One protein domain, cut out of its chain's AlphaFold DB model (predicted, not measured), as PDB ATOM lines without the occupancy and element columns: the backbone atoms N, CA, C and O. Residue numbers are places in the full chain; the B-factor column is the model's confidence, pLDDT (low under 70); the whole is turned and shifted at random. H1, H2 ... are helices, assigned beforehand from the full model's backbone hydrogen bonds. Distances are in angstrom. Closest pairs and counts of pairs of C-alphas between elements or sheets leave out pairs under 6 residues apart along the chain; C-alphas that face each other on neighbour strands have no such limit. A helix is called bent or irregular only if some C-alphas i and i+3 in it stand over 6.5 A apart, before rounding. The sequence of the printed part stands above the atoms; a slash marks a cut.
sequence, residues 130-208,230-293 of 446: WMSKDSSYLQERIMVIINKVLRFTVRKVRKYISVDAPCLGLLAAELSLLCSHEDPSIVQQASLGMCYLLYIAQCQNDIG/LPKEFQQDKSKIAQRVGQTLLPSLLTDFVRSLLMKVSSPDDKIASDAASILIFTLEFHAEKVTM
ATOM      1  N   TRP A 130      13.199  11.072  16.775       87.31
ATOM      2  CA  TRP A 130      14.220  12.050  16.386       87.31
ATOM      3  C   TRP A 130      15.366  11.383  15.623       87.31
ATOM      4  O   TRP A 130      15.709  11.816  14.528       87.31
ATOM      5  N   MET A 131      15.848  10.252  16.135       85.12
ATOM      6  CA  MET A 131      16.900   9.443  15.528       85.12
ATOM      7  C   MET A 131      16.587   9.008  14.088       85.12
ATOM      8  O   MET A 131      17.481   8.980  13.243       85.12
ATOM      9  N   SER A 132      15.325   8.685  13.787       78.06
ATOM     10  CA  SER A 132      14.916   8.241  12.444       78.06
ATOM     11  C   SER A 132      15.123   9.292  11.340       78.06
ATOM     12  O   SER A 132      15.096   8.949  10.163       78.06
ATOM     13  N   LYS A 133      15.359  10.560  11.704       75.56
ATOM     14  CA  LYS A 133      15.572  11.674  10.767       75.56
ATOM     15  C   LYS A 133      17.047  11.931  10.438       75.56
ATOM     16  O   LYS A 133      17.325  12.711   9.530       75.56
ATOM     17  N   ASP A 134      17.971  11.296  11.157       75.81
ATOM     18  CA  ASP A 134      19.399  11.618  11.130       75.81
ATOM     19  C   ASP A 134      20.270  10.513  10.498       75.81
ATOM     20  O   ASP A 134      19.816   9.417  10.177       75.81
ATOM     21  N   SER A 135      21.562  10.806  10.318       71.56
ATOM     22  CA  SER A 135      22.563   9.896   9.735       71.56
ATOM     23  C   SER A 135      22.873   8.662  10.596       71.56
ATOM     24  O   SER A 135      22.882   8.755  11.824       71.56
ATOM     25  N   SER A 136      23.278   7.555   9.963       71.50
ATOM     26  CA  SER A 136      23.529   6.247  10.601       71.50
ATOM     27  C   SER A 136      24.448   6.271  11.834       71.50
ATOM     28  O   SER A 136      24.118   5.655  12.845       71.50
ATOM     29  N   TYR A 137      25.553   7.030  11.815       75.25
ATOM     30  CA  TYR A 137      26.479   7.095  12.963       75.25
ATOM     31  C   TYR A 137      25.817   7.665  14.227       75.25
ATOM     32  O   TYR A 137      26.161   7.296  15.352       75.25
ATOM     33  N   LEU A 138      24.875   8.598  14.055       78.00
ATOM     34  CA  LEU A 138      24.135   9.175  15.167       78.00
ATOM     35  C   LEU A 138      23.088   8.178  15.664       78.00
ATOM     36  O   LEU A 138      22.902   8.055  16.871       78.00
ATOM     37  N   GLN A 139      22.469   7.421  14.757       84.56
ATOM     38  CA  GLN A 139      21.487   6.399  15.109       84.56
ATOM     39  C   GLN A 139      22.075   5.320  16.014       84.56
ATOM     40  O   GLN A 139      21.528   5.037  17.079       84.56
ATOM     41  N   GLU A 140      23.242   4.786  15.659       84.25
ATOM     42  CA  GLU A 140      23.951   3.823  16.501       84.25
ATOM     43  C   GLU A 140      24.249   4.403  17.894       84.25
ATOM     44  O   GLU A 140      23.921   3.797  18.919       84.25
ATOM     45  N   ARG A 141      24.810   5.618  17.946       85.31
ATOM     46  CA  ARG A 141      25.160   6.314  19.194       85.31
ATOM     47  C   ARG A 141      23.948   6.517  20.099       85.31
ATOM     48  O   ARG A 141      24.027   6.253  21.299       85.31
ATOM     49  N   ILE A 142      22.836   6.990  19.543       89.50
ATOM     50  CA  ILE A 142      21.598   7.212  20.291       89.50
ATOM     51  C   ILE A 142      21.025   5.883  20.786       89.50
ATOM     52  O   ILE A 142      20.622   5.803  21.949       89.50
ATOM     53  N   MET A 143      21.078   4.820  19.980       91.00
ATOM     54  CA  MET A 143      20.646   3.500  20.434       91.00
ATOM     55  C   MET A 143      21.474   2.981  21.612       91.00
ATOM     56  O   MET A 143      20.915   2.443  22.571       91.00
ATOM     57  N   VAL A 144      22.793   3.191  21.605       90.62
ATOM     58  CA  VAL A 144      23.645   2.834  22.750       90.62
ATOM     59  C   VAL A 144      23.186   3.563  24.018       90.62
ATOM     60  O   VAL A 144      23.085   2.941  25.076       90.62
ATOM     61  N   ILE A 145      22.854   4.856  23.933       91.69
ATOM     62  CA  ILE A 145      22.343   5.630  25.078       91.69
ATOM     63  C   ILE A 145      20.998   5.068  25.559       91.69
ATOM     64  O   ILE A 145      20.841   4.815  26.755       91.69
ATOM     65  N   ILE A 146      20.055   4.805  24.647       93.12
ATOM     66  CA  ILE A 146      18.752   4.194  24.968       93.12
ATOM     67  C   ILE A 146      18.958   2.870  25.717       93.12
ATOM     68  O   ILE A 146      18.373   2.660  26.781       93.12
ATOM     69  N   ASN A 147      19.851   2.009  25.230       92.06
ATOM     70  CA  ASN A 147      20.162   0.730  25.866       92.06
ATOM     71  C   ASN A 147      20.767   0.884  27.256       92.06
ATOM     72  O   ASN A 147      20.425   0.122  28.163       92.06
ATOM     73  N   LYS A 148      21.635   1.874  27.469       91.88
ATOM     74  CA  LYS A 148      22.180   2.152  28.800       91.88
ATOM     75  C   LYS A 148      21.096   2.616  29.776       91.88
ATOM     76  O   LYS A 148      21.080   2.132  30.911       91.88
ATOM     77  N   VAL A 149      20.151   3.453  29.337       93.56
ATOM     78  CA  VAL A 149      19.000   3.884  30.155       93.56
ATOM     79  C   VAL A 149      18.066   2.709  30.462       93.56
ATOM     80  O   VAL A 149      17.666   2.524  31.615       93.56
ATOM     81  N   LEU A 150      17.764   1.854  29.481       92.56
ATOM     82  CA  LEU A 150      16.971   0.637  29.695       92.56
ATOM     83  C   LEU A 150      17.675  -0.328  30.661       92.56
ATOM     84  O   LEU A 150      17.062  -0.810  31.612       92.56
ATOM     85  N   ARG A 151      18.985  -0.541  30.504       90.88
ATOM     86  CA  ARG A 151      19.803  -1.359  31.417       90.88
ATOM     87  C   ARG A 151      19.817  -0.799  32.839       90.88
ATOM     88  O   ARG A 151      19.714  -1.559  33.804       90.88
ATOM     89  N   PHE A 152      19.939   0.518  32.992       90.31
ATOM     90  CA  PHE A 152      19.808   1.181  34.290       90.31
ATOM     91  C   PHE A 152      18.424   0.920  34.896       90.31
ATOM     92  O   PHE A 152      18.310   0.558  36.068       90.31
ATOM     93  N   THR A 153      17.380   1.012  34.076       90.06
ATOM     94  CA  THR A 153      15.999   0.773  34.495       90.06
ATOM     95  C   THR A 153      15.774  -0.659  34.960       90.06
ATOM     96  O   THR A 153      15.185  -0.864  36.015       90.06
ATOM     97  N   VAL A 154      16.325  -1.651  34.258       88.44
ATOM     98  CA  VAL A 154      16.314  -3.060  34.683       88.44
ATOM     99  C   VAL A 154      16.895  -3.223  36.093       88.44
ATOM    100  O   VAL A 154      16.294  -3.874  36.949       88.44
ATOM    101  N   ARG A 155      18.047  -2.598  36.376       86.31
ATOM    102  CA  ARG A 155      18.678  -2.637  37.711       86.31
ATOM    103  C   ARG A 155      17.819  -1.964  38.775       86.31
ATOM    104  O   ARG A 155      17.840  -2.376  39.935       86.31
ATOM    105  N   LYS A 156      17.101  -0.916  38.382       83.38
ATOM    106  CA  LYS A 156      16.223  -0.145  39.251       83.38
ATOM    107  C   LYS A 156      14.969  -0.943  39.604       83.38
ATOM    108  O   LYS A 156      14.712  -1.147  40.781       83.38
ATOM    109  N   VAL A 157      14.252  -1.448  38.604       83.19
ATOM    110  CA  VAL A 157      12.979  -2.178  38.716       83.19
ATOM    111  C   VAL A 157      13.060  -3.381  39.657       83.19
ATOM    112  O   VAL A 157      12.145  -3.588  40.444       83.19
ATOM    113  N   ARG A 158      14.198  -4.087  39.702       75.44
ATOM    114  CA  ARG A 158      14.449  -5.173  40.676       75.44
ATOM    115  C   ARG A 158      14.303  -4.764  42.148       75.44
ATOM    116  O   ARG A 158      14.188  -5.633  43.004       75.44
ATOM    117  N   LYS A 159      14.379  -3.467  42.453       74.88
ATOM    118  CA  LYS A 159      14.304  -2.922  43.815       74.88
ATOM    119  C   LYS A 159      12.911  -2.405  44.185       74.88
ATOM    120  O   LYS A 159      12.702  -2.085  45.350       74.88
ATOM    121  N   TYR A 160      11.991  -2.272  43.226       68.69
ATOM    122  CA  TYR A 160      10.669  -1.686  43.462       68.69
ATOM    123  C   TYR A 160       9.595  -2.756  43.634       68.69
ATOM    124  O   TYR A 160       9.640  -3.812  43.015       68.69
ATOM    125  N   ILE A 161       8.607  -2.431  44.470       59.31
ATOM    126  CA  ILE A 161       7.437  -3.273  44.757       59.31
ATOM    127  C   ILE A 161       6.337  -3.058  43.709       59.31
ATOM    128  O   ILE A 161       5.414  -3.846  43.642       59.31
ATOM    129  N   SER A 162       6.404  -1.999  42.896       69.56
ATOM    130  CA  SER A 162       5.531  -1.781  41.739       69.56
ATOM    131  C   SER A 162       6.254  -0.991  40.661       69.56
ATOM    132  O   SER A 162       7.122  -0.164  40.947       69.56
ATOM    133  N   VAL A 163       5.943  -1.309  39.409       75.56
ATOM    134  CA  VAL A 163       6.609  -0.765  38.230       75.56
ATOM    135  C   VAL A 163       5.515  -0.302  37.288       75.56
ATOM    136  O   VAL A 163       4.846  -1.126  36.670       75.56
ATOM    137  N   ASP A 164       5.342   1.008  37.162       78.19
ATOM    138  CA  ASP A 164       4.447   1.583  36.164       78.19
ATOM    139  C   ASP A 164       5.269   2.242  35.052       78.19
ATOM    140  O   ASP A 164       6.104   3.111  35.291       78.19
ATOM    141  N   ALA A 165       5.081   1.750  33.836       84.31
ATOM    142  CA  ALA A 165       5.804   2.151  32.637       84.31
ATOM    143  C   ALA A 165       4.861   1.936  31.444       84.31
ATOM    144  O   ALA A 165       4.955   0.931  30.739       84.31
ATOM    145  N   PRO A 166       3.908   2.852  31.220       84.06
ATOM    146  CA  PRO A 166       2.859   2.660  30.218       84.06
ATOM    147  C   PRO A 166       3.394   2.696  28.779       84.06
ATOM    148  O   PRO A 166       2.769   2.177  27.862       84.06
ATOM    149  N   CYS A 167       4.583   3.263  28.552       89.88
ATOM    150  CA  CYS A 167       5.156   3.406  27.214       89.88
ATOM    151  C   CYS A 167       5.816   2.134  26.648       89.88
ATOM    152  O   CYS A 167       6.235   2.155  25.489       89.88
ATOM    153  N   LEU A 168       5.926   1.034  27.411       92.44
ATOM    154  CA  LEU A 168       6.669  -0.155  26.962       92.44
ATOM    155  C   LEU A 168       6.075  -0.786  25.694       92.44
ATOM    156  O   LEU A 168       6.832  -1.267  24.859       92.44
ATOM    157  N   GLY A 169       4.750  -0.741  25.513       93.69
ATOM    158  CA  GLY A 169       4.104  -1.214  24.284       93.69
ATOM    159  C   GLY A 169       4.516  -0.409  23.048       93.69
ATOM    160  O   GLY A 169       4.872  -0.978  22.017       93.69
ATOM    161  N   LEU A 170       4.547   0.920  23.177       93.75
ATOM    162  CA  LEU A 170       4.970   1.837  22.112       93.75
ATOM    163  C   LEU A 170       6.461   1.657  21.782       93.75
ATOM    164  O   LEU A 170       6.839   1.558  20.618       93.75
ATOM    165  N   LEU A 171       7.306   1.578  22.813       93.94
ATOM    166  CA  LEU A 171       8.745   1.366  22.664       93.94
ATOM    167  C   LEU A 171       9.064   0.015  22.018       93.94
ATOM    168  O   LEU A 171       9.950  -0.057  21.169       93.94
ATOM    169  N   ALA A 172       8.335  -1.044  22.386       95.19
ATOM    170  CA  ALA A 172       8.501  -2.361  21.783       95.19
ATOM    171  C   ALA A 172       8.200  -2.330  20.281       95.19
ATOM    172  O   ALA A 172       8.900  -2.986  19.518       95.19
ATOM    173  N   ALA A 173       7.200  -1.554  19.847       95.44
ATOM    174  CA  ALA A 173       6.859  -1.432  18.433       95.44
ATOM    175  C   ALA A 173       8.004  -0.783  17.646       95.44
ATOM    176  O   ALA A 173       8.476  -1.362  16.670       95.44
ATOM    177  N   GLU A 174       8.520   0.357  18.108       93.12
ATOM    178  CA  GLU A 174       9.627   1.046  17.430       93.12
ATOM    179  C   GLU A 174      10.912   0.197  17.417       93.12
ATOM    180  O   GLU A 174      11.542   0.034  16.371       93.12
ATOM    181  N   LEU A 175      11.275  -0.426  18.544       93.25
ATOM    182  CA  LEU A 175      12.450  -1.301  18.611       93.25
ATOM    183  C   LEU A 175      12.293  -2.562  17.747       93.25
ATOM    184  O   LEU A 175      13.267  -2.998  17.135       93.25
ATOM    185  N   SER A 176      11.083  -3.124  17.640       94.19
ATOM    186  CA  SER A 176      10.825  -4.295  16.791       94.19
ATOM    187  C   SER A 176      11.054  -4.019  15.304       94.19
ATOM    188  O   SER A 176      11.555  -4.890  14.591       94.19
ATOM    189  N   LEU A 177      10.757  -2.800  14.845       93.00
ATOM    190  CA  LEU A 177      11.033  -2.377  13.471       93.00
ATOM    191  C   LEU A 177      12.540  -2.212  13.247       93.00
ATOM    192  O   LEU A 177      13.075  -2.676  12.241       93.00
ATOM    193  N   LEU A 178      13.256  -1.648  14.224       90.94
ATOM    194  CA  LEU A 178      14.713  -1.499  14.161       90.94
ATOM    195  C   LEU A 178      15.469  -2.841  14.181       90.94
ATOM    196  O   LEU A 178      16.589  -2.917  13.677       90.94
ATOM    197  N   CYS A 179      14.864  -3.928  14.672       90.50
ATOM    198  CA  CYS A 179      15.421  -5.282  14.543       90.50
ATOM    199  C   CYS A 179      15.499  -5.788  13.085       90.50
ATOM    200  O   CYS A 179      16.166  -6.795  12.836       90.50
ATOM    201  N   SER A 180      14.851  -5.106  12.132       87.75
ATOM    202  CA  SER A 180      14.901  -5.398  10.687       87.75
ATOM    203  C   SER A 180      15.680  -4.337   9.884       87.75
ATOM    204  O   SER A 180      15.598  -4.288   8.656       87.75
ATOM    205  N   HIS A 181      16.453  -3.484  10.566       88.81
ATOM    206  CA  HIS A 181      17.245  -2.426   9.942       88.81
ATOM    207  C   HIS A 181      18.373  -2.969   9.032       88.81
ATOM    208  O   HIS A 181      18.796  -4.118   9.150       88.81
ATOM    209  N   GLU A 182      18.864  -2.140   8.103       87.25
ATOM    210  CA  GLU A 182      19.942  -2.512   7.160       87.25
ATOM    211  C   GLU A 182      21.307  -2.600   7.833       87.25
ATOM    212  O   GLU A 182      22.107  -3.482   7.532       87.25
ATOM    213  N   ASP A 183      21.552  -1.680   8.762       87.25
ATOM    214  CA  ASP A 183      22.774  -1.634   9.552       87.25
ATOM    215  C   ASP A 183      22.759  -2.715  10.655       87.25
ATOM    216  O   ASP A 183      21.907  -2.659  11.556       87.25
ATOM    217  N   PRO A 184      23.706  -3.674  10.641       87.56
ATOM    218  CA  PRO A 184      23.775  -4.740  11.635       87.56
ATOM    219  C   PRO A 184      24.049  -4.229  13.055       87.56
ATOM    220  O   PRO A 184      23.606  -4.871  14.011       87.56
ATOM    221  N   SER A 185      24.732  -3.090  13.220       87.06
ATOM    222  CA  SER A 185      24.961  -2.507  14.546       87.06
ATOM    223  C   SER A 185      23.644  -2.033  15.158       87.06
ATOM    224  O   SER A 185      23.321  -2.364  16.303       87.06
ATOM    225  N   ILE A 186      22.805  -1.362  14.362       88.44
ATOM    226  CA  ILE A 186      21.471  -0.925  14.795       88.44
ATOM    227  C   ILE A 186      20.596  -2.134  15.128       88.44
ATOM    228  O   ILE A 186      19.964  -2.146  16.183       88.44
ATOM    229  N   VAL A 187      20.620  -3.189  14.307       89.88
ATOM    230  CA  VAL A 187      19.888  -4.436  14.588       89.88
ATOM    231  C   VAL A 187      20.339  -5.071  15.907       89.88
ATOM    232  O   VAL A 187      19.504  -5.513  16.704       89.88
ATOM    233  N   GLN A 188      21.647  -5.110  16.173       88.56
ATOM    234  CA  GLN A 188      22.192  -5.638  17.423       88.56
ATOM    235  C   GLN A 188      21.739  -4.807  18.629       88.56
ATOM    236  O   GLN A 188      21.277  -5.375  19.622       88.56
ATOM    237  N   GLN A 189      21.827  -3.476  18.541       89.00
ATOM    238  CA  GLN A 189      21.397  -2.587  19.618       89.00
ATOM    239  C   GLN A 189      19.880  -2.653  19.840       89.00
ATOM    240  O   GLN A 189      19.447  -2.721  20.989       89.00
ATOM    241  N   ALA A 190      19.070  -2.696  18.783       91.19
ATOM    242  CA  ALA A 190      17.618  -2.823  18.883       91.19
ATOM    243  C   ALA A 190      17.212  -4.143  19.550       91.19
ATOM    244  O   ALA A 190      16.400  -4.157  20.473       91.19
ATOM    245  N   SER A 191      17.860  -5.244  19.161       90.06
ATOM    246  CA  SER A 191      17.627  -6.569  19.750       90.06
ATOM    247  C   SER A 191      17.985  -6.602  21.242       90.06
ATOM    248  O   SER A 191      17.265  -7.192  22.046       90.06
ATOM    249  N   LEU A 192      19.068  -5.923  21.636       89.38
ATOM    250  CA  LEU A 192      19.455  -5.785  23.042       89.38
ATOM    251  C   LEU A 192      18.453  -4.919  23.825       89.38
ATOM    252  O   LEU A 192      18.064  -5.275  24.940       89.38
ATOM    253  N   GLY A 193      17.989  -3.825  23.220       91.31
ATOM    254  CA  GLY A 193      16.944  -2.965  23.773       91.31
ATOM    255  C   GLY A 193      15.637  -3.719  24.001       91.31
ATOM    256  O   GLY A 193      15.053  -3.607  25.079       91.31
ATOM    257  N   MET A 194      15.235  -4.567  23.048       91.62
ATOM    258  CA  MET A 194      14.080  -5.462  23.180       91.62
ATOM    259  C   MET A 194      14.226  -6.405  24.377       91.62
ATOM    260  O   MET A 194      13.285  -6.541  25.157       91.62
ATOM    261  N   CYS A 195      15.399  -7.011  24.589       89.44
ATOM    262  CA  CYS A 195      15.644  -7.851  25.766       89.44
ATOM    263  C   CYS A 195      15.468  -7.082  27.086       89.44
ATOM    264  O   CYS A 195      14.819  -7.589  28.004       89.44
ATOM    265  N   TYR A 196      16.021  -5.866  27.195       90.44
ATOM    266  CA  TYR A 196      15.853  -5.043  28.398       90.44
ATOM    267  C   TYR A 196      14.392  -4.642  28.612       90.44
ATOM    268  O   TYR A 196      13.885  -4.760  29.726       90.44
ATOM    269  N   LEU A 197      13.710  -4.207  27.552       92.81
ATOM    270  CA  LEU A 197      12.313  -3.786  27.597       92.81
ATOM    271  C   LEU A 197      11.399  -4.923  28.049       92.81
ATOM    272  O   LEU A 197      10.608  -4.745  28.975       92.81
ATOM    273  N   LEU A 198      11.525  -6.096  27.425       90.06
ATOM    274  CA  LEU A 198      10.706  -7.256  27.765       90.06
ATOM    275  C   LEU A 198      10.940  -7.691  29.210       90.06
ATOM    276  O   LEU A 198       9.991  -8.053  29.891       90.06
ATOM    277  N   TYR A 199      12.164  -7.589  29.724       87.69
ATOM    278  CA  TYR A 199      12.415  -7.871  31.135       87.69
ATOM    279  C   TYR A 199      11.753  -6.868  32.076       87.69
ATOM    280  O   TYR A 199      11.169  -7.272  33.078       87.69
ATOM    281  N   ILE A 200      11.794  -5.571  31.748       88.62
ATOM    282  CA  ILE A 200      11.066  -4.555  32.521       88.62
ATOM    283  C   ILE A 200       9.573  -4.908  32.548       88.62
ATOM    284  O   ILE A 200       8.984  -4.926  33.625       88.62
ATOM    285  N   ALA A 201       8.988  -5.264  31.399       88.62
ATOM    286  CA  ALA A 201       7.590  -5.681  31.302       88.62
ATOM    287  C   ALA A 201       7.291  -6.975  32.089       88.62
ATOM    288  O   ALA A 201       6.267  -7.055  32.761       88.62
ATOM    289  N   GLN A 202       8.187  -7.968  32.090       85.38
ATOM    290  CA  GLN A 202       8.034  -9.174  32.921       85.38
ATOM    291  C   GLN A 202       7.978  -8.826  34.408       85.38
ATOM    292  O   GLN A 202       7.100  -9.311  35.116       85.38
ATOM    293  N   CYS A 203       8.848  -7.926  34.871       82.12
ATOM    294  CA  CYS A 203       8.800  -7.465  36.254       82.12
ATOM    295  C   CYS A 203       7.481  -6.748  36.590       82.12
ATOM    296  O   CYS A 203       7.010  -6.877  37.716       82.12
ATOM    297  N   GLN A 204       6.852  -6.038  35.642       82.19
ATOM    298  CA  GLN A 204       5.514  -5.460  35.856       82.19
ATOM    299  C   GLN A 204       4.448  -6.537  36.088       82.19
ATOM    300  O   GLN A 204       3.563  -6.351  36.922       82.19
ATOM    301  N   ASN A 205       4.549  -7.663  35.381       75.44
ATOM    302  CA  ASN A 205       3.600  -8.770  35.496       75.44
ATOM    303  C   ASN A 205       3.752  -9.528  36.815       75.44
ATOM    304  O   ASN A 205       2.763  -9.746  37.513       75.44
ATOM    305  N   ASP A 206       4.987  -9.915  37.152       70.06
ATOM    306  CA  ASP A 206       5.284 -10.784  38.298       70.06
ATOM    307  C   ASP A 206       4.902 -10.126  39.629       70.06
ATOM    308  O   ASP A 206       4.479 -10.793  40.569       70.06
ATOM    309  N   ILE A 207       4.992  -8.798  39.691       60.03
ATOM    310  CA  ILE A 207       4.597  -8.006  40.851       60.03
ATOM    311  C   ILE A 207       3.068  -7.991  41.056       60.03
ATOM    312  O   ILE A 207       2.593  -7.960  42.190       60.03
ATOM    313  N   GLY A 208       2.284  -8.008  39.972       51.53
ATOM    314  CA  GLY A 208       0.818  -7.999  40.035       51.53
ATOM    315  C   GLY A 208       0.215  -9.357  40.404       51.53
ATOM    316  O   GLY A 208      -0.905  -9.430  40.912       51.53
ATOM    317  N   LEU A 230      24.618 -11.828  23.125       52.41
ATOM    318  CA  LEU A 230      24.304 -11.529  21.736       52.41
ATOM    319  C   LEU A 230      22.826 -11.898  21.538       52.41
ATOM    320  O   LEU A 230      22.510 -13.092  21.556       52.41
ATOM    321  N   PRO A 231      21.903 -10.939  21.362       59.75
ATOM    322  CA  PRO A 231      20.483 -11.233  21.274       59.75
ATOM    323  C   PRO A 231      20.157 -11.724  19.860       59.75
ATOM    324  O   PRO A 231      19.469 -11.066  19.092       59.75
ATOM    325  N   LYS A 232      20.684 -12.903  19.502       64.44
ATOM    326  CA  LYS A 232      20.443 -13.569  18.213       64.44
ATOM    327  C   LYS A 232      18.983 -13.991  18.044       64.44
ATOM    328  O   LYS A 232      18.553 -14.240  16.928       64.44
ATOM    329  N   GLU A 233      18.221 -14.071  19.139       65.25
ATOM    330  CA  GLU A 233      16.812 -14.487  19.128       65.25
ATOM    331  C   GLU A 233      15.895 -13.521  18.366       65.25
ATOM    332  O   GLU A 233      14.895 -13.969  17.810       65.25
ATOM    333  N   PHE A 234      16.236 -12.228  18.323       69.62
ATOM    334  CA  PHE A 234      15.406 -11.179  17.714       69.62
ATOM    335  C   PHE A 234      15.961 -10.637  16.392       69.62
ATOM    336  O   PHE A 234      15.325  -9.799  15.760       69.62
ATOM    337  N   GLN A 235      17.128 -11.107  15.948       72.44
ATOM    338  CA  GLN A 235      17.737 -10.629  14.707       72.44
ATOM    339  C   GLN A 235      16.934 -11.132  13.504       72.44
ATOM    340  O   GLN A 235      16.947 -12.325  13.211       72.44
ATOM    341  N   GLN A 236      16.235 -10.216  12.825       71.00
ATOM    342  CA  GLN A 236      15.463 -10.450  11.594       71.00
ATOM    343  C   GLN A 236      14.339 -11.510  11.673       71.00
ATOM    344  O   GLN A 236      13.702 -11.803  10.662       71.00
ATOM    345  N   ASP A 237      14.028 -12.057  12.853       85.25
ATOM    346  CA  ASP A 237      12.946 -13.033  13.039       85.25
ATOM    347  C   ASP A 237      11.684 -12.372  13.609       85.25
ATOM    348  O   ASP A 237      11.426 -12.351  14.817       85.25
ATOM    349  N   LYS A 238      10.877 -11.827  12.697       90.75
ATOM    350  CA  LYS A 238       9.625 -11.114  13.003       90.75
ATOM    351  C   LYS A 238       8.620 -11.980  13.770       90.75
ATOM    352  O   LYS A 238       7.904 -11.468  14.630       90.75
ATOM    353  N   SER A 239       8.597 -13.287  13.501       90.94
ATOM    354  CA  SER A 239       7.683 -14.230  14.153       90.94
ATOM    355  C   SER A 239       8.043 -14.437  15.627       90.94
ATOM    356  O   SER A 239       7.176 -14.351  16.499       90.94
ATOM    357  N   LYS A 240       9.337 -14.607  15.935       88.75
ATOM    358  CA  LYS A 240       9.823 -14.730  17.317       88.75
ATOM    359  C   LYS A 240       9.634 -13.445  18.104       88.75
ATOM    360  O   LYS A 240       9.263 -13.515  19.278       88.75
ATOM    361  N   ILE A 241       9.857 -12.287  17.474       90.56
ATOM    362  CA  ILE A 241       9.577 -10.987  18.096       90.56
ATOM    363  C   ILE A 241       8.104 -10.930  18.515       90.56
ATOM    364  O   ILE A 241       7.821 -10.758  19.701       90.56
ATOM    365  N   ALA A 242       7.179 -11.153  17.578       92.56
ATOM    366  CA  ALA A 242       5.742 -11.137  17.842       92.56
ATOM    367  C   ALA A 242       5.338 -12.121  18.954       92.56
ATOM    368  O   ALA A 242       4.621 -11.761  19.891       92.56
ATOM    369  N   GLN A 243       5.864 -13.349  18.906       91.19
ATOM    370  CA  GLN A 243       5.575 -14.376  19.903       91.19
ATOM    371  C   GLN A 243       6.029 -13.960  21.310       91.19
ATOM    372  O   GLN A 243       5.253 -14.069  22.262       91.19
ATOM    373  N   ARG A 244       7.269 -13.473  21.459       89.12
ATOM    374  CA  ARG A 244       7.839 -13.062  22.754       89.12
ATOM    375  C   ARG A 244       7.173 -11.809  23.311       89.12
ATOM    376  O   ARG A 244       6.917 -11.751  24.516       89.12
ATOM    377  N   VAL A 245       6.882 -10.834  22.448       92.25
ATOM    378  CA  VAL A 245       6.174  -9.602  22.811       92.25
ATOM    379  C   VAL A 245       4.783  -9.940  23.340       92.25
ATOM    380  O   VAL A 245       4.460  -9.557  24.461       92.25
ATOM    381  N   GLY A 246       3.990 -10.728  22.610       90.19
ATOM    382  CA  GLY A 246       2.637 -11.086  23.047       90.19
ATOM    383  C   GLY A 246       2.586 -12.017  24.267       90.19
ATOM    384  O   GLY A 246       1.637 -11.968  25.050       90.19
ATOM    385  N   GLN A 247       3.627 -12.823  24.508       90.19
ATOM    386  CA  GLN A 247       3.766 -13.590  25.755       90.19
ATOM    387  C   GLN A 247       4.043 -12.699  26.971       90.19
ATOM    388  O   GLN A 247       3.594 -13.020  28.069       90.19
ATOM    389  N   THR A 248       4.791 -11.613  26.773       89.56
ATOM    390  CA  THR A 248       5.365 -10.809  27.856       89.56
ATOM    391  C   THR A 248       4.553  -9.559  28.178       89.56
ATOM    392  O   THR A 248       4.449  -9.195  29.342       89.56
ATOM    393  N   LEU A 249       4.002  -8.861  27.188       92.25
ATOM    394  CA  LEU A 249       3.294  -7.608  27.432       92.25
ATOM    395  C   LEU A 249       1.918  -7.847  28.070       92.25
ATOM    396  O   LEU A 249       1.182  -8.756  27.682       92.25
ATOM    397  N   LEU A 250       1.550  -6.976  29.016       92.06
ATOM    398  CA  LEU A 250       0.185  -6.897  29.539       92.06
ATOM    399  C   LEU A 250      -0.817  -6.562  28.423       92.06
ATOM    400  O   LEU A 250      -0.449  -5.886  27.462       92.06
ATOM    401  N   PRO A 251      -2.103  -6.929  28.577       93.19
ATOM    402  CA  PRO A 251      -3.159  -6.619  27.608       93.19
ATOM    403  C   PRO A 251      -3.211  -5.154  27.137       93.19
ATOM    404  O   PRO A 251      -3.415  -4.892  25.951       93.19
ATOM    405  N   SER A 252      -3.003  -4.184  28.036       91.75
ATOM    406  CA  SER A 252      -2.950  -2.753  27.691       91.75
ATOM    407  C   SER A 252      -1.733  -2.417  26.826       91.75
ATOM    408  O   SER A 252      -1.885  -1.866  25.741       91.75
ATOM    409  N   LEU A 253      -0.540  -2.838  27.252       93.81
ATOM    410  CA  LEU A 253       0.718  -2.599  26.537       93.81
ATOM    411  C   LEU A 253       0.751  -3.306  25.175       93.81
ATOM    412  O   LEU A 253       1.246  -2.749  24.199       93.81
ATOM    413  N   LEU A 254       0.194  -4.516  25.082       95.12
ATOM    414  CA  LEU A 254       0.057  -5.235  23.817       95.12
ATOM    415  C   LEU A 254      -0.901  -4.509  22.866       95.12
ATOM    416  O   LEU A 254      -0.651  -4.441  21.666       95.12
ATOM    417  N   THR A 255      -1.975  -3.926  23.399       94.62
ATOM    418  CA  THR A 255      -2.903  -3.101  22.612       94.62
ATOM    419  C   THR A 255      -2.191  -1.860  22.055       94.62
ATOM    420  O   THR A 255      -2.368  -1.536  20.880       94.62
ATOM    421  N   ASP A 256      -1.341  -1.206  22.850       94.56
ATOM    422  CA  ASP A 256      -0.530  -0.064  22.403       94.56
ATOM    423  C   ASP A 256       0.515  -0.462  21.352       94.56
ATOM    424  O   ASP A 256       0.727   0.267  20.379       94.56
ATOM    425  N   PHE A 257       1.126  -1.640  21.504       96.44
ATOM    426  CA  PHE A 257       2.042  -2.226  20.523       96.44
ATOM    427  C   PHE A 257       1.346  -2.468  19.175       96.44
ATOM    428  O   PHE A 257       1.795  -1.961  18.146       96.44
ATOM    429  N   VAL A 258       0.200  -3.160  19.185       96.38
ATOM    430  CA  VAL A 258      -0.626  -3.430  17.993       96.38
ATOM    431  C   VAL A 258      -1.044  -2.129  17.310       96.38
ATOM    432  O   VAL A 258      -0.879  -1.979  16.100       96.38
ATOM    433  N   ARG A 259      -1.536  -1.153  18.081       94.62
ATOM    434  CA  ARG A 259      -1.937   0.157  17.551       94.62
ATOM    435  C   ARG A 259      -0.754   0.905  16.934       94.62
ATOM    436  O   ARG A 259      -0.921   1.532  15.893       94.62
ATOM    437  N   SER A 260       0.427   0.840  17.545       94.25
ATOM    438  CA  SER A 260       1.629   1.505  17.025       94.25
ATOM    439  C   SER A 260       2.083   0.909  15.700       94.25
ATOM    440  O   SER A 260       2.353   1.657  14.763       94.25
ATOM    441  N   LEU A 261       2.105  -0.423  15.589       95.69
ATOM    442  CA  LEU A 261       2.417  -1.096  14.330       95.69
ATOM    443  C   LEU A 261       1.388  -0.768  13.249       95.69
ATOM    444  O   LEU A 261       1.778  -0.449  12.132       95.69
ATOM    445  N   LEU A 262       0.095  -0.750  13.588       94.81
ATOM    446  CA  LEU A 262      -0.958  -0.357  12.650       94.81
ATOM    447  C   LEU A 262      -0.725   1.054  12.083       94.81
ATOM    448  O   LEU A 262      -0.871   1.261  10.885       94.81
ATOM    449  N   MET A 263      -0.311   2.025  12.903       91.88
ATOM    450  CA  MET A 263       0.033   3.360  12.392       91.88
ATOM    451  C   MET A 263       1.219   3.335  11.414       91.88
ATOM    452  O   MET A 263       1.263   4.148  10.495       91.88
ATOM    453  N   LYS A 264       2.164   2.403  11.586       92.00
ATOM    454  CA  LYS A 264       3.348   2.247  10.722       92.00
ATOM    455  C   LYS A 264       3.060   1.476   9.432       92.00
ATOM    456  O   LYS A 264       3.794   1.659   8.470       92.00
ATOM    457  N   VAL A 265       1.985   0.686   9.368       90.88
ATOM    458  CA  VAL A 265       1.526   0.033   8.123       90.88
ATOM    459  C   VAL A 265       1.163   1.066   7.047       90.88
ATOM    460  O   VAL A 265       1.361   0.816   5.865       90.88
ATOM    461  N   SER A 266       0.705   2.250   7.458       88.44
ATOM    462  CA  SER A 266       0.420   3.383   6.565       88.44
ATOM    463  C   SER A 266       1.635   4.287   6.294       88.44
ATOM    464  O   SER A 266       1.472   5.393   5.777       88.44
ATOM    465  N   SER A 267       2.849   3.867   6.671       86.50
ATOM    466  CA  SER A 267       4.082   4.622   6.412       86.50
ATOM    467  C   SER A 267       4.343   4.760   4.903       86.50
ATOM    468  O   SER A 267       4.093   3.807   4.167       86.50
ATOM    469  N   PRO A 268       4.886   5.898   4.424       84.06
ATOM    470  CA  PRO A 268       5.318   6.038   3.030       84.06
ATOM    471  C   PRO A 268       6.544   5.176   2.685       84.06
ATOM    472  O   PRO A 268       6.860   5.008   1.513       84.06
ATOM    473  N   ASP A 269       7.261   4.668   3.690       87.69
ATOM    474  CA  ASP A 269       8.358   3.720   3.501       87.69
ATOM    475  C   ASP A 269       7.802   2.291   3.411       87.69
ATOM    476  O   ASP A 269       7.391   1.714   4.424       87.69
ATOM    477  N   ASP A 270       7.821   1.727   2.199       88.62
ATOM    478  CA  ASP A 270       7.319   0.382   1.886       88.62
ATOM    479  C   ASP A 270       7.966  -0.715   2.741       88.62
ATOM    480  O   ASP A 270       7.314  -1.703   3.095       88.62
ATOM    481  N   LYS A 271       9.246  -0.558   3.097       90.12
ATOM    482  CA  LYS A 271       9.966  -1.540   3.907       90.12
ATOM    483  C   LYS A 271       9.483  -1.494   5.349       90.12
ATOM    484  O   LYS A 271       9.120  -2.533   5.895       90.12
ATOM    485  N   ILE A 272       9.398  -0.297   5.933       90.31
ATOM    486  CA  ILE A 272       8.850  -0.109   7.286       90.31
ATOM    487  C   ILE A 272       7.394  -0.586   7.342       90.31
ATOM    488  O   ILE A 272       7.017  -1.273   8.290       90.31
ATOM    489  N   ALA A 273       6.590  -0.267   6.325       92.50
ATOM    490  CA  ALA A 273       5.199  -0.700   6.233       92.50
ATOM    491  C   ALA A 273       5.076  -2.233   6.165       92.50
ATOM    492  O   ALA A 273       4.267  -2.819   6.886       92.50
ATOM    493  N   SER A 274       5.909  -2.895   5.355       92.81
ATOM    494  CA  SER A 274       5.949  -4.360   5.219       92.81
ATOM    495  C   SER A 274       6.431  -5.067   6.492       92.81
ATOM    496  O   SER A 274       5.857  -6.078   6.918       92.81
ATOM    497  N   ASP A 275       7.456  -4.524   7.152       92.94
ATOM    498  CA  ASP A 275       7.965  -5.042   8.423       92.94
ATOM    499  C   ASP A 275       6.917  -4.894   9.533       92.94
ATOM    500  O   ASP A 275       6.635  -5.865  10.242       92.94
ATOM    501  N   ALA A 276       6.271  -3.726   9.620       95.19
ATOM    502  CA  ALA A 276       5.180  -3.473  10.553       95.19
ATOM    503  C   ALA A 276       3.995  -4.413  10.312       95.19
ATOM    504  O   ALA A 276       3.493  -5.008  11.265       95.19
ATOM    505  N   ALA A 277       3.592  -4.597   9.051       95.12
ATOM    506  CA  ALA A 277       2.521  -5.507   8.659       95.12
ATOM    507  C   ALA A 277       2.814  -6.948   9.090       95.12
ATOM    508  O   ALA A 277       1.985  -7.586   9.735       95.12
ATOM    509  N   SER A 278       4.017  -7.440   8.795       95.56
ATOM    510  CA  SER A 278       4.428  -8.803   9.142       95.56
ATOM    511  C   SER A 278       4.372  -9.044  10.655       95.56
ATOM    512  O   SER A 278       3.797 -10.030  11.112       95.56
ATOM    513  N   ILE A 279       4.948  -8.135  11.452       96.31
ATOM    514  CA  ILE A 279       4.974  -8.259  12.919       96.31
ATOM    515  C   ILE A 279       3.556  -8.137  13.498       96.31
ATOM    516  O   ILE A 279       3.202  -8.879  14.418       96.31
ATOM    517  N   LEU A 280       2.737  -7.229  12.958       96.94
ATOM    518  CA  LEU A 280       1.342  -7.030  13.357       96.94
ATOM    519  C   LEU A 280       0.507  -8.297  13.151       96.94
ATOM    520  O   LEU A 280      -0.162  -8.731  14.090       96.94
ATOM    521  N   ILE A 281       0.582  -8.906  11.963       96.25
ATOM    522  CA  ILE A 281      -0.150 -10.138  11.645       96.25
ATOM    523  C   ILE A 281       0.277 -11.269  12.577       96.25
ATOM    524  O   ILE A 281      -0.577 -11.810  13.275       96.25
ATOM    525  N   PHE A 282       1.581 -11.548  12.708       95.94
ATOM    526  CA  PHE A 282       2.053 -12.594  13.623       95.94
ATOM    527  C   PHE A 282       1.611 -12.353  15.074       95.94
ATOM    528  O   PHE A 282       1.269 -13.286  15.796       95.94
ATOM    529  N   THR A 283       1.592 -11.098  15.527       96.44
ATOM    530  CA  THR A 283       1.194 -10.774  16.906       96.44
ATOM    531  C   THR A 283      -0.277 -11.086  17.151       96.44
ATOM    532  O   THR A 283      -0.623 -11.620  18.204       96.44
ATOM    533  N   LEU A 284      -1.138 -10.775  16.182       95.31
ATOM    534  CA  LEU A 284      -2.565 -11.065  16.266       95.31
ATOM    535  C   LEU A 284      -2.862 -12.555  16.075       95.31
ATOM    536  O   LEU A 284      -3.709 -13.088  16.783       95.31
ATOM    537  N   GLU A 285      -2.137 -13.253  15.202       94.38
ATOM    538  CA  GLU A 285      -2.256 -14.710  15.063       94.38
ATOM    539  C   GLU A 285      -1.931 -15.444  16.369       94.38
ATOM    540  O   GLU A 285      -2.588 -16.426  16.709       94.38
ATOM    541  N   PHE A 286      -0.934 -14.965  17.120       92.19
ATOM    542  CA  PHE A 286      -0.513 -15.618  18.357       92.19
ATOM    543  C   PHE A 286      -1.271 -15.168  19.612       92.19
ATOM    544  O   PHE A 286      -1.378 -15.971  20.535       92.19
ATOM    545  N   HIS A 287      -1.706 -13.902  19.695       93.69
ATOM    546  CA  HIS A 287      -2.180 -13.296  20.956       93.69
ATOM    547  C   HIS A 287      -3.331 -12.282  20.790       93.69
ATOM    548  O   HIS A 287      -3.488 -11.389  21.634       93.69
ATOM    549  N   ALA A 288      -4.134 -12.348  19.719       89.75
ATOM    550  CA  ALA A 288      -5.243 -11.402  19.512       89.75
ATOM    551  C   ALA A 288      -6.266 -11.381  20.668       89.75
ATOM    552  O   ALA A 288      -6.851 -10.335  20.948       89.75
ATOM    553  N   GLU A 289      -6.442 -12.481  21.401       91.31
ATOM    554  CA  GLU A 289      -7.365 -12.584  22.536       91.31
ATOM    555  C   GLU A 289      -7.005 -11.665  23.714       91.31
ATOM    556  O   GLU A 289      -7.872 -11.299  24.510       91.31
ATOM    557  N   LYS A 290      -5.735 -11.253  23.819       92.38
ATOM    558  CA  LYS A 290      -5.261 -10.320  24.851       92.38
ATOM    559  C   LYS A 290      -5.512  -8.853  24.496       92.38
ATOM    560  O   LYS A 290      -5.302  -7.984  25.340       92.38
ATOM    561  N   VAL A 291      -5.950  -8.541  23.277       92.75
ATOM    562  CA  VAL A 291      -6.164  -7.157  22.830       92.75
ATOM    563  C   VAL A 291      -7.490  -6.618  23.386       92.75
ATOM    564  O   VAL A 291      -8.559  -7.200  23.203       92.75
ATOM    565  N   THR A 292      -7.456  -5.480  24.087       89.50
ATOM    566  CA  THR A 292      -8.619  -4.999  24.866       89.50
ATOM    567  C   THR A 292      -9.433  -3.907  24.167       89.50
ATOM    568  O   THR A 292     -10.669  -3.983  24.174       89.50
ATOM    569  N   MET A 293      -8.773  -2.929  23.528       89.06
ATOM    570  CA  MET A 293      -9.386  -1.754  22.874       89.06
ATOM    571  C   MET A 293      -9.684  -1.978  21.381       89.06
ATOM    572  O   MET A 293      -9.347  -1.148  20.538       89.06
TER     573      MET A 293
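Overview. This is residues 130 to 208 and 230 to 293 of the 446 residues of an uncharacterized protein of Pongo abelii (UniProt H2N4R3). The model is a rounded, layered pack of helices: the hairpin of H2 and the long H3 packs on H4 and H5, H6 covers the far side of H4 and H5, and H1 packs on H3 at the opposite end of the pack. The short H2 lies between H3 and H5, which are apart from each other, and H2, H3, H4, H5 and H6 make a bundle of five helices, partly aligned and partly crossed, with H1 outside it. The printed part has 143 residues with six named helices, H1 to H6 in order along the chain, and no named strand, and its class is all helix. It is compact, with a radius of gyration of the C-alphas of 14.5 A and spans of 40 by 33 by 26 A.

Along the chain. The longest helix is H3, residues 184 to 208, running 36.7 A from C-alpha 184 at (23.775, -4.740, 11.635) to C-alpha 208 at (0.818, -7.999, 40.035). H2, residues 168 to 178, comes before it and is 15.2 A long. H1, residues 136 to 157, is 31.2 A long and begins with C-alpha 136 at (23.529, 6.247, 10.601). H4 holds residues 238 to 248 and is 15.5 A long. H5, residues 251 to 265, measures 21.1 A. H6, residues 270 to 290, measures 28.3 A and ends with C-alpha 290 at (-5.261, -10.320, 24.851). H6 has a kink of 59 degrees near residue 284 and is irregular: C-alphas 286 and 289 are 8.6 A apart.

Arrangement. H3 and H2 form a helical hairpin and touch, at a shallow tilt of 20 degrees, opposite ways; their closest C-alphas, those of Ala 190 and Leu 175, are 5.4 A apart. H3 also touches H1, at a shallow tilt of 21 degrees, the same way, with the C-alphas of Gly 193 and Asn 147 closest at 5.3 A. With residues 198 to 202 alone H3 touches H4; the closest C-alphas are those of Gln 202 and Thr 248, 6.0 A apart. H2 is the hub, touching four helices, and its centre is nearest to the mean of the C-alphas, at 2.9 A. H2 and H5 touch, the same way, with the C-alphas of Gly 169 and Leu 253 closest at 4.3 A; their tilt of 37 degrees is only just steep. H2 and H4 only just touch, with 3 pairs of C-alphas within 8 A, the closest being those of Ser 176 and Ile 241 at 6.9 A. H2 and H6 also only just touch, with 3 such pairs; H6 does so with residues 272 to 276 alone, and the C-alphas of Leu 177 and Asp 275 are closest at 6.5 A. H5 and H6 form a helical hairpin and touch, at a shallow tilt of 26 degrees, with the C-alphas of Val 265 and Ala 273 closest at 4.2 A. H4 and H6 touch, at a steep tilt of 38 degrees, the same way, with the C-alphas of Ala 242 and Thr 283 closest at 4.7 A. H4 and H5 are close but not clearly touching. H1 is apart from H2, H4, H5 and H6, and H3 is apart from H5 and H6. In H1, H2, H4 and H5 every O i to N i+4 pair is within hydrogen-bond range; in H3 20 of 21 are, and in H6 15 of 17.

Size, cuts and confidence. The two C-alphas farthest apart in the domain, those of Ile 161 and Asp 270, are 43.0 A apart. Residues 209 to 229 are not printed, and C-alphas 208 and 230 stand 30.0 A apart across this cut, which falls in the link from H3 to H4. Of the links that are printed whole, H2 to H3, H4 to H5 and H5 to H6 are tight, and H1 to H2 is short. The mean pLDDT of the printed part is 87.1; residues 160 to 162, 207 to 208 and 230 to 234 are under 70.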